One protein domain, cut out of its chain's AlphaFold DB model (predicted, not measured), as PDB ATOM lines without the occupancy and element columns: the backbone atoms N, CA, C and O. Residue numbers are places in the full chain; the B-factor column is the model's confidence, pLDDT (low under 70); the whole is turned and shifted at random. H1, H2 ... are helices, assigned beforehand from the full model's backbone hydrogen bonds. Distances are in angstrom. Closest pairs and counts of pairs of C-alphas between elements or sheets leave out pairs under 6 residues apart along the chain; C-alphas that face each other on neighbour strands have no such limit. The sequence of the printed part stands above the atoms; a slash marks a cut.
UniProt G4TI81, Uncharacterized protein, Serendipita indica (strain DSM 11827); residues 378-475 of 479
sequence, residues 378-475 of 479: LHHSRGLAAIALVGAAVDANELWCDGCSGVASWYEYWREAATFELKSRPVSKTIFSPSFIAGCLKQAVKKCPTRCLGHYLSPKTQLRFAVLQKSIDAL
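This is residues 378 to 475 of the 479 residues of an uncharacterized protein of Serendipita indica (strain DSM 11827) (UniProt G4TI81). An elongated helical body is built round H2: H1 runs beside it the opposite way, H4 crosses it, and H6 lies across from it, meeting H1 and short H3 with its later residues. Short H5 packs on H4 and the first residues of H2. The printed part has 98 residues with six named helices, H1 to H6 in order, and no named strand: all helix, compact, radius of gyration of the C-alphas 13.0 A, spans 41 by 21 by 19 A.

Look first at H2, residues 409 to 424, the hub, which touches four helices. H1, residues 378 to 392, forms a helical hairpin with it at a shallow tilt of 15 degrees; their closest C-alphas, of Gly 383 and Lys 423, are 5.1 A apart. H4, residues 434 to 447, touches H2 at a steep tilt of 40 degrees, closest at C-alphas 410 and 444, 4.7 A. H3, residues 428 to 431, touches H2 closest at C-alphas 431 and 418, 5.5 A. H5, residues 451 to 456, forms a helical hairpin with H4, closest at C-alphas 452 and 445, 6.8 A. H6, residues 459 to 473, touches H1 with residues 468 to 472 alone, closest at C-alphas 472 and 386, 5.6 A; H6 and H2 are apart. Every O i to N i+4 pair is within hydrogen-bond range in H1, H5 and H6, 10 of 12 in H2, 8 of 10 in H4; H3 is too short for one.

Find C-alpha 378 at (162.481, 143.949, 68.831); H1 runs 21.1 A from there. H2 measures 23.4 A and H4 20.3 A. H6 runs 21.0 A to C-alpha 473 at (172.917, 141.411, 59.668).

The farthest C-alphas, of Leu 378 and Thr 450, are 41.0 A apart. The printed part has no cut. The H1 to H2 link, residues 393 to 408, is long. No printed residue is under 70 in pLDDT.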
ATOM      1  N   LEU A 378     161.347 144.470  69.593       96.81
ATOM      2  CA  LEU A 378     162.481 143.949  68.831       96.81
ATOM      3  C   LEU A 378     162.227 144.061  67.321       96.81
ATOM      4  O   LEU A 378     163.022 144.684  66.622       96.81
ATOM      5  N   HIS A 379     161.112 143.523  66.812       97.50
ATOM      6  CA  HIS A 379     160.767 143.608  65.385       97.50
ATOM      7  C   HIS A 379     160.738 145.055  64.883       97.50
ATOM      8  O   HIS A 379     161.321 145.378  63.847       97.50
ATOM      9  N   HIS A 380     160.074 145.933  65.633       97.38
ATOM     10  CA  HIS A 380     159.904 147.328  65.264       97.38
ATOM     11  C   HIS A 380     161.238 148.081  65.242       97.38
ATOM     12  O   HIS A 380     161.587 148.691  64.231       97.38
ATOM     13  N   SER A 381     162.010 148.006  66.331       97.56
ATOM     14  CA  SER A 381     163.297 148.700  66.447       97.56
ATOM     15  C   SER A 381     164.313 148.199  65.419       97.56
ATOM     16  O   SER A 381     164.987 149.006  64.773       97.56
ATOM     17  N   ARG A 382     164.372 146.879  65.194       97.75
ATOM     18  CA  ARG A 382     165.240 146.259  64.189       97.75
ATOM     19  C   ARG A 382     164.850 146.672  62.772       97.75
ATOM     20  O   ARG A 382     165.731 146.984  61.971       97.75
ATOM     21  N   GLY A 383     163.549 146.723  62.479       97.56
ATOM     22  CA  GLY A 383     163.020 147.187  61.198       97.56
ATOM     23  C   GLY A 383     163.379 148.642  60.915       97.56
ATOM     24  O   GLY A 383     163.906 148.941  59.846       97.56
ATOM     25  N   LEU A 384     163.185 149.541  61.887       97.81
ATOM     26  CA  LEU A 384     163.565 150.951  61.746       97.81
ATOM     27  C   LEU A 384     165.069 151.125  61.496       97.81
ATOM     28  O   LEU A 384     165.455 151.867  60.592       97.81
ATOM     29  N   ALA A 385     165.914 150.413  62.245       97.69
ATOM     30  CA  ALA A 385     167.363 150.466  62.061       97.69
ATOM     31  C   ALA A 385     167.793 149.946  60.678       97.69
ATOM     32  O   ALA A 385     168.624 150.565  60.014       97.69
ATOM     33  N   ALA A 386     167.202 148.845  60.206       97.88
ATOM     34  CA  ALA A 386     167.492 148.301  58.882       97.88
ATOM     35  C   ALA A 386     167.040 149.247  57.755       97.88
ATOM     36  O   ALA A 386     167.774 149.446  56.789       97.88
ATOM     37  N   ILE A 387     165.870 149.881  57.889       97.81
ATOM     38  CA  ILE A 387     165.369 150.877  56.927       97.81
ATOM     39  C   ILE A 387     166.291 152.098  56.877       97.81
ATOM     40  O   ILE A 387     166.591 152.589  55.789       97.81
ATOM     41  N   ALA A 388     166.781 152.561  58.031       97.25
ATOM     42  CA  ALA A 388     167.744 153.656  58.089       97.25
ATOM     43  C   ALA A 388     169.037 153.311  57.330       97.25
ATOM     44  O   ALA A 388     169.515 154.129  56.545       97.25
ATOM     45  N   LEU A 389     169.555 152.083  57.479       96.88
ATOM     46  CA  LEU A 389     170.704 151.611  56.696       96.88
ATOM     47  C   LEU A 389     170.403 151.585  55.196       96.88
ATOM     48  O   LEU A 389     171.214 152.070  54.416       96.88
ATOM     49  N   VAL A 390     169.241 151.074  54.779       96.44
ATOM     50  CA  VAL A 390     168.830 151.064  53.362       96.44
ATOM     51  C   VAL A 390     168.762 152.482  52.784       96.44
ATOM     52  O   VAL A 390     169.179 152.690  51.645       96.44
ATOM     53  N   GLY A 391     168.273 153.451  53.562       94.75
ATOM     54  CA  GLY A 391     168.212 154.859  53.166       94.75
ATOM     55  C   GLY A 391     169.581 155.540  53.084       94.75
ATOM     56  O   GLY A 391     169.781 156.377  52.210       94.75
ATOM     57  N   ALA A 392     170.521 155.163  53.954       93.50
ATOM     58  CA  ALA A 392     171.868 155.735  54.009       93.50
ATOM     59  C   ALA A 392     172.877 155.058  53.065       93.50
ATOM     60  O   ALA A 392     173.928 155.623  52.785       93.50
ATOM     61  N   ALA A 393     172.593 153.843  52.591       86.44
ATOM     62  CA  ALA A 393     173.565 153.001  51.896       86.44
ATOM     63  C   ALA A 393     174.038 153.522  50.533       86.44
ATOM     64  O   ALA A 393     174.945 152.923  49.950       86.44
ATOM     65  N   VAL A 394     173.403 154.559  49.983       79.62
ATOM     66  CA  VAL A 394     173.636 154.955  48.598       79.62
ATOM     67  C   VAL A 394     173.719 156.461  48.432       79.62
ATOM     68  O   VAL A 394     172.721 157.174  48.532       79.62
ATOM     69  N   ASP A 395     174.904 156.902  48.020       81.75
ATOM     70  CA  ASP A 395     175.087 158.187  47.362       81.75
ATOM     71  C   ASP A 395     174.381 158.154  46.003       81.75
ATOM     72  O   ASP A 395     174.650 157.282  45.171       81.75
ATOM     73  N   ALA A 396     173.495 159.122  45.751       70.81
ATOM     74  CA  ALA A 396     172.698 159.197  44.521       70.81
ATOM     75  C   ALA A 396     173.542 159.124  43.230       70.81
ATOM     76  O   ALA A 396     173.051 158.685  42.191       70.81
ATOM     77  N   ASN A 397     174.821 159.498  43.314       80.69
ATOM     78  CA  ASN A 397     175.763 159.499  42.199       80.69
ATOM     79  C   ASN A 397     176.319 158.104  41.859       80.69
ATOM     80  O   ASN A 397     176.751 157.886  40.732       80.69
ATOM     81  N   GLU A 398     176.336 157.151  42.799       85.62
ATOM     82  CA  GLU A 398     176.935 155.826  42.567       85.62
ATOM     83  C   GLU A 398     175.981 154.810  41.939       85.62
ATOM     84  O   GLU A 398     176.448 153.857  41.319       85.62
ATOM     85  N   LEU A 399     174.670 155.005  42.093       90.88
ATOM     86  CA  LEU A 399     173.647 154.201  41.421       90.88
ATOM     87  C   LEU A 399     173.045 154.935  40.219       90.88
ATOM     88  O   LEU A 399     171.875 154.735  39.892       90.88
ATOM     89  N   TRP A 400     173.825 155.811  39.584       92.75
ATOM     90  CA  TRP A 400     173.388 156.535  38.401       92.75
ATOM     91  C   TRP A 400     173.295 155.601  37.193       92.75
ATOM     92  O   TRP A 400     174.235 154.884  36.855       92.75
ATOM     93  N   CYS A 401     172.155 155.623  36.512       94.19
ATOM     94  CA  CYS A 401     171.930 154.876  35.284       94.19
ATOM     95  C   CYS A 401     171.767 155.847  34.117       94.19
ATOM     96  O   CYS A 401     170.804 156.615  34.081       94.19
ATOM     97  N   ASP A 402     172.645 155.742  33.115       92.81
ATOM     98  CA  ASP A 402     172.582 156.562  31.895       92.81
ATOM     99  C   ASP A 402     171.224 156.466  31.190       92.81
ATOM    100  O   ASP A 402     170.747 157.431  30.607       92.81
ATOM    101  N   GLY A 403     170.580 155.295  31.254       93.12
ATOM    102  CA  GLY A 403     169.271 155.075  30.642       93.12
ATOM    103  C   GLY A 403     168.096 155.648  31.437       93.12
ATOM    104  O   GLY A 403     166.992 155.703  30.904       93.12
ATOM    105  N   CYS A 404     168.304 156.035  32.697       92.88
ATOM    106  CA  CYS A 404     167.284 156.641  33.557       92.88
ATOM    107  C   CYS A 404     167.484 158.154  33.731       92.88
ATOM    108  O   CYS A 404     166.625 158.791  34.335       92.88
ATOM    109  N   SER A 405     168.603 158.716  33.253       91.44
ATOM    110  CA  SER A 405     169.010 160.108  33.508       91.44
ATOM    111  C   SER A 405     168.977 160.471  35.001       91.44
ATOM    112  O   SER A 405     168.567 161.569  35.375       91.44
ATOM    113  N   GLY A 406     169.349 159.520  35.859       93.38
ATOM    114  CA  GLY A 406     169.152 159.622  37.299       93.38
ATOM    115  C   GLY A 406     169.550 158.359  38.045       93.38
ATOM    116  O   GLY A 406     170.213 157.470  37.501       93.38
ATOM    117  N   VAL A 407     169.083 158.254  39.290       94.19
ATOM    118  CA  VAL A 407     169.171 157.019  40.076       94.19
ATOM    119  C   VAL A 407     168.500 155.882  39.302       94.19
ATOM    120  O   VAL A 407     167.413 156.032  38.743       94.19
ATOM    121  N   ALA A 408     169.161 154.731  39.245       95.50
ATOM    122  CA  ALA A 408     168.675 153.578  38.513       95.50
ATOM    123  C   ALA A 408     167.287 153.160  39.020       95.50
ATOM    124  O   ALA A 408     167.112 152.855  40.200       95.50
ATOM    125  N   SER A 409     166.298 153.077  38.122       96.00
ATOM    126  CA  SER A 409     164.906 152.808  38.517       96.00
ATOM    127  C   SER A 409     164.735 151.491  39.284       96.00
ATOM    128  O   SER A 409     163.829 151.371  40.103       96.00
ATOM    129  N   TRP A 410     165.600 150.494  39.052       96.12
ATOM    130  CA  TRP A 410     165.566 149.238  39.809       96.12
ATOM    131  C   TRP A 410     165.842 149.442  41.297       96.12
ATOM    132  O   TRP A 410     165.222 148.766  42.116       96.12
ATOM    133  N   TYR A 411     166.727 150.380  41.641       96.06
ATOM    134  CA  TYR A 411     167.059 150.682  43.023       96.06
ATOM    135  C   TYR A 411     165.911 151.409  43.715       96.06
ATOM    136  O   TYR A 411     165.612 151.099  44.861       96.06
ATOM    137  N   GLU A 412     165.212 152.313  43.024       95.50
ATOM    138  CA  GLU A 412     164.025 152.973  43.579       95.50
ATOM    139  C   GLU A 412     162.934 151.957  43.935       95.50
ATOM    140  O   GLU A 412     162.446 151.956  45.066       95.50
ATOM    141  N   TYR A 413     162.621 151.046  43.004       97.50
ATOM    142  CA  TYR A 413     161.667 149.962  43.243       97.50
ATOM    143  C   TYR A 413     162.116 149.035  44.372       97.50
ATOM    144  O   TYR A 413     161.313 148.683  45.237       97.50
ATOM    145  N   TRP A 414     163.394 148.654  44.381       97.62
ATOM    146  CA  TRP A 414     163.952 147.818  45.437       97.62
ATOM    147  C   TRP A 414     163.891 148.512  46.796       97.62
ATOM    148  O   TRP A 414     163.445 147.896  47.753       97.62
ATOM    149  N   ARG A 415     164.262 149.791  46.894       97.12
ATOM    150  CA  ARG A 415     164.262 150.570  48.140       97.12
ATOM    151  C   ARG A 415     162.856 150.703  48.718       97.12
ATOM    152  O   ARG A 415     162.672 150.517  49.920       97.12
ATOM    153  N   GLU A 416     161.871 151.018  47.881       97.31
ATOM    154  CA  GLU A 416     160.469 151.120  48.297       97.31
ATOM    155  C   GLU A 416     159.945 149.766  48.800       97.31
ATOM    156  O   GLU A 416     159.455 149.668  49.929       97.31
ATOM    157  N   ALA A 417     160.132 148.705  48.010       98.12
ATOM    158  CA  ALA A 417     159.720 147.358  48.388       98.12
ATOM    159  C   ALA A 417     160.450 146.873  49.650       98.12
ATOM    160  O   ALA A 417     159.827 146.301  50.542       98.12
ATOM    161  N   ALA A 418     161.759 147.119  49.754       97.94
ATOM    162  CA  ALA A 418     162.583 146.723  50.891       97.94
ATOM    163  C   ALA A 418     162.152 147.454  52.161       97.94
ATOM    164  O   ALA A 418     162.103 146.848  53.224       97.94
ATOM    165  N   THR A 419     161.767 148.728  52.058       97.94
ATOM    166  CA  THR A 419     161.237 149.494  53.194       97.94
ATOM    167  C   THR A 419     159.947 148.881  53.729       97.94
ATOM    168  O   THR A 419     159.758 148.811  54.941       97.94
ATOM    169  N   PHE A 420     159.050 148.431  52.849       97.75
ATOM    170  CA  PHE A 420     157.834 147.736  53.267       97.75
ATOM    171  C   PHE A 420     158.146 146.361  53.866       97.75
ATOM    172  O   PHE A 420     157.642 146.013  54.931       97.75
ATOM    173  N   GLU A 421     159.021 145.602  53.212       97.94
ATOM    174  CA  GLU A 421     159.406 144.259  53.630       97.94
ATOM    175  C   GLU A 421     160.108 144.251  54.995       97.94
ATOM    176  O   GLU A 421     159.734 143.475  55.868       97.94
ATOM    177  N   LEU A 422     161.051 145.168  55.232       98.06
ATOM    178  CA  LEU A 422     161.789 145.280  56.494       98.06
ATOM    179  C   LEU A 422     160.913 145.697  57.683       98.06
ATOM    180  O   LEU A 422     161.286 145.424  58.821       98.06
ATOM    181  N   LYS A 423     159.747 146.321  57.455       97.19
ATOM    182  CA  LYS A 423     158.761 146.565  58.528       97.19
ATOM    183  C   LYS A 423     158.124 145.267  59.020       97.19
ATOM    184  O   LYS A 423     157.787 145.171  60.194       97.19
ATOM    185  N   SER A 424     157.953 144.294  58.127       96.50
ATOM    186  CA  SER A 424     157.376 142.983  58.431       96.50
ATOM    187  C   SER A 424     158.440 141.983  58.895       96.50
ATOM    188  O   SER A 424     158.264 141.316  59.912       96.50
ATOM    189  N   ARG A 425     159.539 141.863  58.143       97.31
ATOM    190  CA  ARG A 425     160.618 140.886  58.339       97.31
ATOM    191  C   ARG A 425     161.968 141.612  58.316       97.31
ATOM    192  O   ARG A 425     162.542 141.772  57.235       97.31
ATOM    193  N   PRO A 426     162.482 142.069  59.472       97.44
ATOM    194  CA  PRO A 426     163.657 142.939  59.553       97.44
ATOM    195  C   PRO A 426     164.981 142.165  59.413       97.44
ATOM    196  O   PRO A 426     165.890 142.298  60.231       97.44
ATOM    197  N   VAL A 427     165.091 141.341  58.370       97.25
ATOM    198  CA  VAL A 427     166.265 140.523  58.045       97.25
ATOM    199  C   VAL A 427     166.743 140.841  56.634       97.25
ATOM    200  O   VAL A 427     165.943 141.082  55.734       97.25
ATOM    201  N   SER A 428     168.053 140.811  56.403       97.56
ATOM    202  CA  SER A 428     168.607 141.121  55.081       97.56
ATOM    203  C   SER A 428     168.210 140.066  54.030       97.56
ATOM    204  O   SER A 428     167.884 140.391  52.887       97.56
ATOM    205  N   LYS A 429     168.150 138.789  54.434       96.44
ATOM    206  CA  LYS A 429     167.890 137.640  53.550       96.44
ATOM    207  C   LYS A 429     166.598 137.772  52.731       96.44
ATOM    208  O   LYS A 429     166.531 137.224  51.636       96.44
ATOM    209  N   THR A 430     165.576 138.471  53.229       95.94
ATOM    210  CA  THR A 430     164.302 138.655  52.510       95.94
ATOM    211  C   THR A 430     164.456 139.621  51.336       95.94
ATOM    212  O   THR A 430     164.122 139.260  50.207       95.94
ATOM    213  N   ILE A 431     165.028 140.801  51.581       97.75
ATOM    214  CA  ILE A 431     165.178 141.875  50.585       97.75
ATOM    215  C   ILE A 431     166.330 141.646  49.599       97.75
ATOM    216  O   ILE A 431     166.338 142.236  48.518       97.75
ATOM    217  N   PHE A 432     167.290 140.787  49.952       97.31
ATOM    218  CA  PHE A 432     168.377 140.355  49.065       97.31
ATOM    219  C   PHE A 432     168.133 138.980  48.433       97.31
ATOM    220  O   PHE A 432     169.009 138.440  47.759       97.31
ATOM    221  N   SER A 433     166.949 138.388  48.625       96.88
ATOM    222  CA  SER A 433     166.634 137.121  47.968       96.88
ATOM    223  C   SER A 433     166.561 137.293  46.440       96.88
ATOM    224  O   SER A 433     166.052 138.313  45.957       96.88
ATOM    225  N   PRO A 434     167.009 136.298  45.648       97.00
ATOM    226  CA  PRO A 434     166.981 136.391  44.188       97.00
ATOM    227  C   PRO A 434     165.585 136.676  43.621       97.00
ATOM    228  O   PRO A 434     165.446 137.450  42.678       97.00
ATOM    229  N   SER A 435     164.538 136.101  44.220       97.31
ATOM    230  CA  SER A 435     163.147 136.317  43.811       97.31
ATOM    231  C   SER A 435     162.669 137.746  44.081       97.31
ATOM    232  O   SER A 435     162.010 138.339  43.224       97.31
ATOM    233  N   PHE A 436     163.032 138.322  45.230       97.88
ATOM    234  CA  PHE A 436     162.696 139.700  45.580       97.88
ATOM    235  C   PHE A 436     163.343 140.694  44.612       97.88
ATOM    236  O   PHE A 436     162.669 141.554  44.036       97.88
ATOM    237  N   ILE A 437     164.644 140.528  44.363       97.56
ATOM    238  CA  ILE A 437     165.391 141.390  43.445       97.56
ATOM    239  C   ILE A 437     164.888 141.229  42.006       97.56
ATOM    240  O   ILE A 437     164.660 142.230  41.325       97.56
ATOM    241  N   ALA A 438     164.650 139.998  41.541       97.25
ATOM    242  CA  ALA A 438     164.106 139.747  40.207       97.25
ATOM    243  C   ALA A 438     162.746 140.436  39.999       97.25
ATOM    244  O   ALA A 438     162.493 140.995  38.929       97.25
ATOM    245  N   GLY A 439     161.892 140.462  41.029       97.75
ATOM    246  CA  GLY A 439     160.636 141.213  41.017       97.75
ATOM    247  C   GLY A 439     160.845 142.715  40.793       97.75
ATOM    248  O   GLY A 439     160.177 143.308  39.942       97.75
ATOM    249  N   CYS A 440     161.814 143.313  41.490       97.88
ATOM    250  CA  CYS A 440     162.161 144.731  41.353       97.88
ATOM    251  C   CYS A 440     162.749 145.043  39.965       97.88
ATOM    252  O   CYS A 440     162.321 145.989  39.298       97.88
ATOM    253  N   LEU A 441     163.673 144.205  39.485       97.19
ATOM    254  CA  LEU A 441     164.276 144.331  38.156       97.19
ATOM    255  C   LEU A 441     163.229 144.224  37.046       97.19
ATOM    256  O   LEU A 441     163.248 145.022  36.114       97.19
ATOM    257  N   LYS A 442     162.266 143.302  37.159       97.12
ATOM    258  CA  LYS A 442     161.179 143.154  36.180       97.12
ATOM    259  C   LYS A 442     160.347 144.429  36.035       97.12
ATOM    260  O   LYS A 442     159.926 144.756  34.926       97.12
ATOM    261  N   GLN A 443     160.104 145.159  37.126       97.62
ATOM    262  CA  GLN A 443     159.421 146.455  37.058       97.62
ATOM    263  C   GLN A 443     160.322 147.533  36.451       97.62
ATOM    264  O   GLN A 443     159.866 148.326  35.631       97.62
ATOM    265  N   ALA A 444     161.611 147.522  36.787       96.62
ATOM    266  CA  ALA A 444     162.583 148.474  36.261       96.62
ATOM    267  C   ALA A 444     162.815 148.339  34.753       96.62
ATOM    268  O   ALA A 444     162.905 149.352  34.064       96.62
ATOM    269  N   VAL A 445     162.861 147.110  34.228       96.25
ATOM    270  CA  VAL A 445     163.051 146.817  32.795       96.25
ATOM    271  C   VAL A 445     161.932 147.419  31.942       96.25
ATOM    272  O   VAL A 445     162.185 147.819  30.813       96.25
ATOM    273  N   LYS A 446     160.716 147.584  32.484       96.31
ATOM    274  CA  LYS A 446     159.628 148.289  31.781       96.31
ATOM    275  C   LYS A 446     159.941 149.769  31.536       96.31
ATOM    276  O   LYS A 446     159.478 150.320  30.547       96.31
ATOM    277  N   LYS A 447     160.692 150.407  32.443       96.00
ATOM    278  CA  LYS A 447     161.114 151.813  32.337       96.00
ATOM    279  C   LYS A 447     162.449 151.968  31.606       96.00
ATOM    280  O   LYS A 447     162.624 152.917  30.856       96.00
ATOM    281  N   CYS A 448     163.386 151.051  31.833       96.56
ATOM    282  CA  CYS A 448     164.735 151.094  31.278       96.56
ATOM    283  C   CYS A 448     165.184 149.678  30.863       96.56
ATOM    284  O   CYS A 448     165.792 148.965  31.670       96.56
ATOM    285  N   PRO A 449     164.880 149.247  29.621       93.56
ATOM    286  CA  PRO A 449     165.029 147.848  29.217       93.56
ATOM    287  C   PRO A 449     166.470 147.330  29.177       93.56
ATOM    288  O   PRO A 449     166.709 146.163  29.468       93.56
ATOM    289  N   THR A 450     167.435 148.180  28.817       91.44
ATOM    290  CA  THR A 450     168.795 147.734  28.460       91.44
ATOM    291  C   THR A 450     169.861 148.071  29.502       91.44
ATOM    292  O   THR A 450     170.835 147.334  29.630       91.44
ATOM    293  N   ARG A 451     169.709 149.160  30.268       94.62
ATOM    294  CA  ARG A 451     170.787 149.683  31.131       94.62
ATOM    295  C   ARG A 451     170.659 149.268  32.599       94.62
ATOM    296  O   ARG A 451     171.665 148.933  33.216       94.62
ATOM    297  N   CYS A 452     169.444 149.219  33.155       94.50
ATOM    298  CA  CYS A 452     169.230 148.902  34.576       94.50
ATOM    299  C   CYS A 452     169.738 147.510  34.975       94.50
ATOM    300  O   CYS A 452     170.316 147.360  36.050       94.50
ATOM    301  N   LEU A 453     169.548 146.503  34.117       95.56
ATOM    302  CA  LEU A 453     170.023 145.147  34.394       95.56
ATOM    303  C   LEU A 453     171.555 145.089  34.415       95.56
ATOM    304  O   LEU A 453     172.131 144.565  35.364       95.56
ATOM    305  N   GLY A 454     172.210 145.679  33.410       95.31
ATOM    306  CA  GLY A 454     173.671 145.759  33.359       95.31
ATOM    307  C   GLY A 454     174.251 146.528  34.548       95.31
ATOM    308  O   GLY A 454     175.226 146.091  35.150       95.31
ATOM    309  N   HIS A 455     173.599 147.622  34.951       95.06
ATOM    310  CA  HIS A 455     173.987 148.380  36.136       95.06
ATOM    311  C   HIS A 455     173.883 147.536  37.414       95.06
ATOM    312  O   HIS A 455     174.828 147.504  38.199       95.06
ATOM    313  N   TYR A 456     172.763 146.841  37.641       95.56
ATOM    314  CA  TYR A 456     172.608 145.953  38.800       95.56
ATOM    315  C   TYR A 456     173.698 144.873  38.837       95.56
ATOM    316  O   TYR A 456     174.301 144.643  39.883       95.56
ATOM    317  N   LEU A 457     173.994 144.253  37.691       96.19
ATOM    318  CA  LEU A 457     175.015 143.209  37.564       96.19
ATOM    319  C   LEU A 457     176.456 143.735  37.660       96.19
ATOM    320  O   LEU A 457     177.391 142.936  37.686       96.19
ATOM    321  N   SER A 458     176.664 145.054  37.724       95.44
ATOM    322  CA  SER A 458     178.007 145.613  37.858       95.44
ATOM    323  C   SER A 458     178.673 145.148  39.168       95.44
ATOM    324  O   SER A 458     178.041 145.192  40.232       95.44
ATOM    325  N   PRO A 459     179.967 144.766  39.145       95.62
ATOM    326  CA  PRO A 459     180.679 144.323  40.346       95.62
ATOM    327  C   PRO A 459     180.641 145.346  41.489       95.62
ATOM    328  O   PRO A 459     180.498 144.973  42.652       95.62
ATOM    329  N   LYS A 460     180.700 146.646  41.160       93.88
ATOM    330  CA  LYS A 460     180.609 147.739  42.140       93.88
ATOM    331  C   LYS A 460     179.270 147.720  42.888       93.88
ATOM    332  O   LYS A 460     179.258 147.817  44.113       93.88
ATOM    333  N   THR A 461     178.157 147.555  42.170       93.88
ATOM    334  CA  THR A 461     176.819 147.487  42.779       93.88
ATOM    335  C   THR A 461     176.674 146.243  43.656       93.88
ATOM    336  O   THR A 461     176.201 146.342  44.788       93.88
ATOM    337  N   GLN A 462     177.139 145.086  43.178       95.31
ATOM    338  CA  GLN A 462     177.090 143.833  43.939       95.31
ATOM    339  C   GLN A 462     177.903 143.910  45.239       95.31
ATOM    340  O   GLN A 462     177.419 143.505  46.295       95.31
ATOM    341  N   LEU A 463     179.100 144.507  45.196       94.31
ATOM    342  CA  LEU A 463     179.920 144.723  46.390       94.31
ATOM    343  C   LEU A 463     179.202 145.604  47.425       94.31
ATOM    344  O   LEU A 463     179.202 145.286  48.613       94.31
ATOM    345  N   ARG A 464     178.546 146.686  46.989       92.19
ATOM    346  CA  ARG A 464     177.758 147.555  47.881       92.19
ATOM    347  C   ARG A 464     176.591 146.809  48.521       92.19
ATOM    348  O   ARG A 464     176.363 146.958  49.718       92.19
ATOM    349  N   PHE A 465     175.890 145.979  47.752       95.06
ATOM    350  CA  PHE A 465     174.796 145.156  48.264       95.06
ATOM    351  C   PHE A 465     175.292 144.156  49.310       95.06
ATOM    352  O   PHE A 465     174.678 144.044  50.367       95.06
ATOM    353  N   ALA A 466     176.448 143.527  49.088       95.62
ATOM    354  CA  ALA A 466     177.071 142.655  50.080       95.62
ATOM    355  C   ALA A 466     177.451 143.406  51.372       95.62
ATOM    356  O   ALA A 466     177.209 142.912  52.475       95.62
ATOM    357  N   VAL A 467     177.999 144.624  51.263       96.06
ATOM    358  CA  VAL A 467     178.322 145.474  52.426       96.06
ATOM    359  C   VAL A 467     177.059 145.881  53.188       96.06
ATOM    360  O   VAL A 467     177.029 145.803  54.419       96.06
ATOM    361  N   LEU A 468     176.001 146.280  52.481       96.38
ATOM    362  CA  LEU A 468     174.724 146.641  53.089       96.38
ATOM    363  C   LEU A 468     174.066 145.438  53.771       96.38
ATOM    364  O   LEU A 468     173.612 145.555  54.907       96.38
ATOM    365  N   GLN A 469     174.066 144.278  53.115       97.25
ATOM    366  CA  GLN A 469     173.570 143.026  53.674       97.25
ATOM    367  C   GLN A 469     174.277 142.705  54.996       97.25
ATOM    368  O   GLN A 469     173.617 142.556  56.023       97.25
ATOM    369  N   LYS A 470     175.617 142.724  54.997       97.12
ATOM    370  CA  LYS A 470     176.430 142.517  56.204       97.12
ATOM    371  C   LYS A 470     176.123 143.546  57.295       97.12
ATOM    372  O   LYS A 470     176.083 143.194  58.469       97.12
ATOM    373  N   SER A 471     175.889 144.803  56.921       97.50
ATOM    374  CA  SER A 471     175.561 145.875  57.871       97.50
ATOM    375  C   SER A 471     174.199 145.655  58.535       97.50
ATOM    376  O   SER A 471     174.069 145.849  59.740       97.50
ATOM    377  N   ILE A 472     173.196 145.199  57.776       97.25
ATOM    378  CA  ILE A 472     171.870 144.854  58.309       97.25
ATOM    379  C   ILE A 472     171.952 143.624  59.216       97.25
ATOM    380  O   ILE A 472     171.323 143.612  60.275       97.25
ATOM    381  N   ASP A 473     172.736 142.614  58.848       96.12
ATOM    382  CA  ASP A 473     172.917 141.411  59.668       96.12
ATOM    383  C   ASP A 473     173.686 141.708  60.969       96.12
ATOM    384  O   ASP A 473     173.402 141.104  61.998       96.12
ATOM    385  N   ALA A 474     174.595 142.691  60.961       96.75
ATOM    386  CA  ALA A 474     175.406 143.084  62.119       96.75
ATOM    387  C   ALA A 474     174.697 144.009  63.131       96.75
ATOM    388  O   ALA A 474     175.249 144.305  64.194       96.75
ATOM    389  N   LEU A 475     173.500 144.505  62.815       97.00
ATOM    390  CA  LEU A 475     172.703 145.310  63.744       97.00
ATOM    391  C   LEU A 475     172.401 144.503  65.024       97.00
ATOM    392  O   LEU A 475     172.038 143.329  64.982       97.00
TER     393      LEU A 475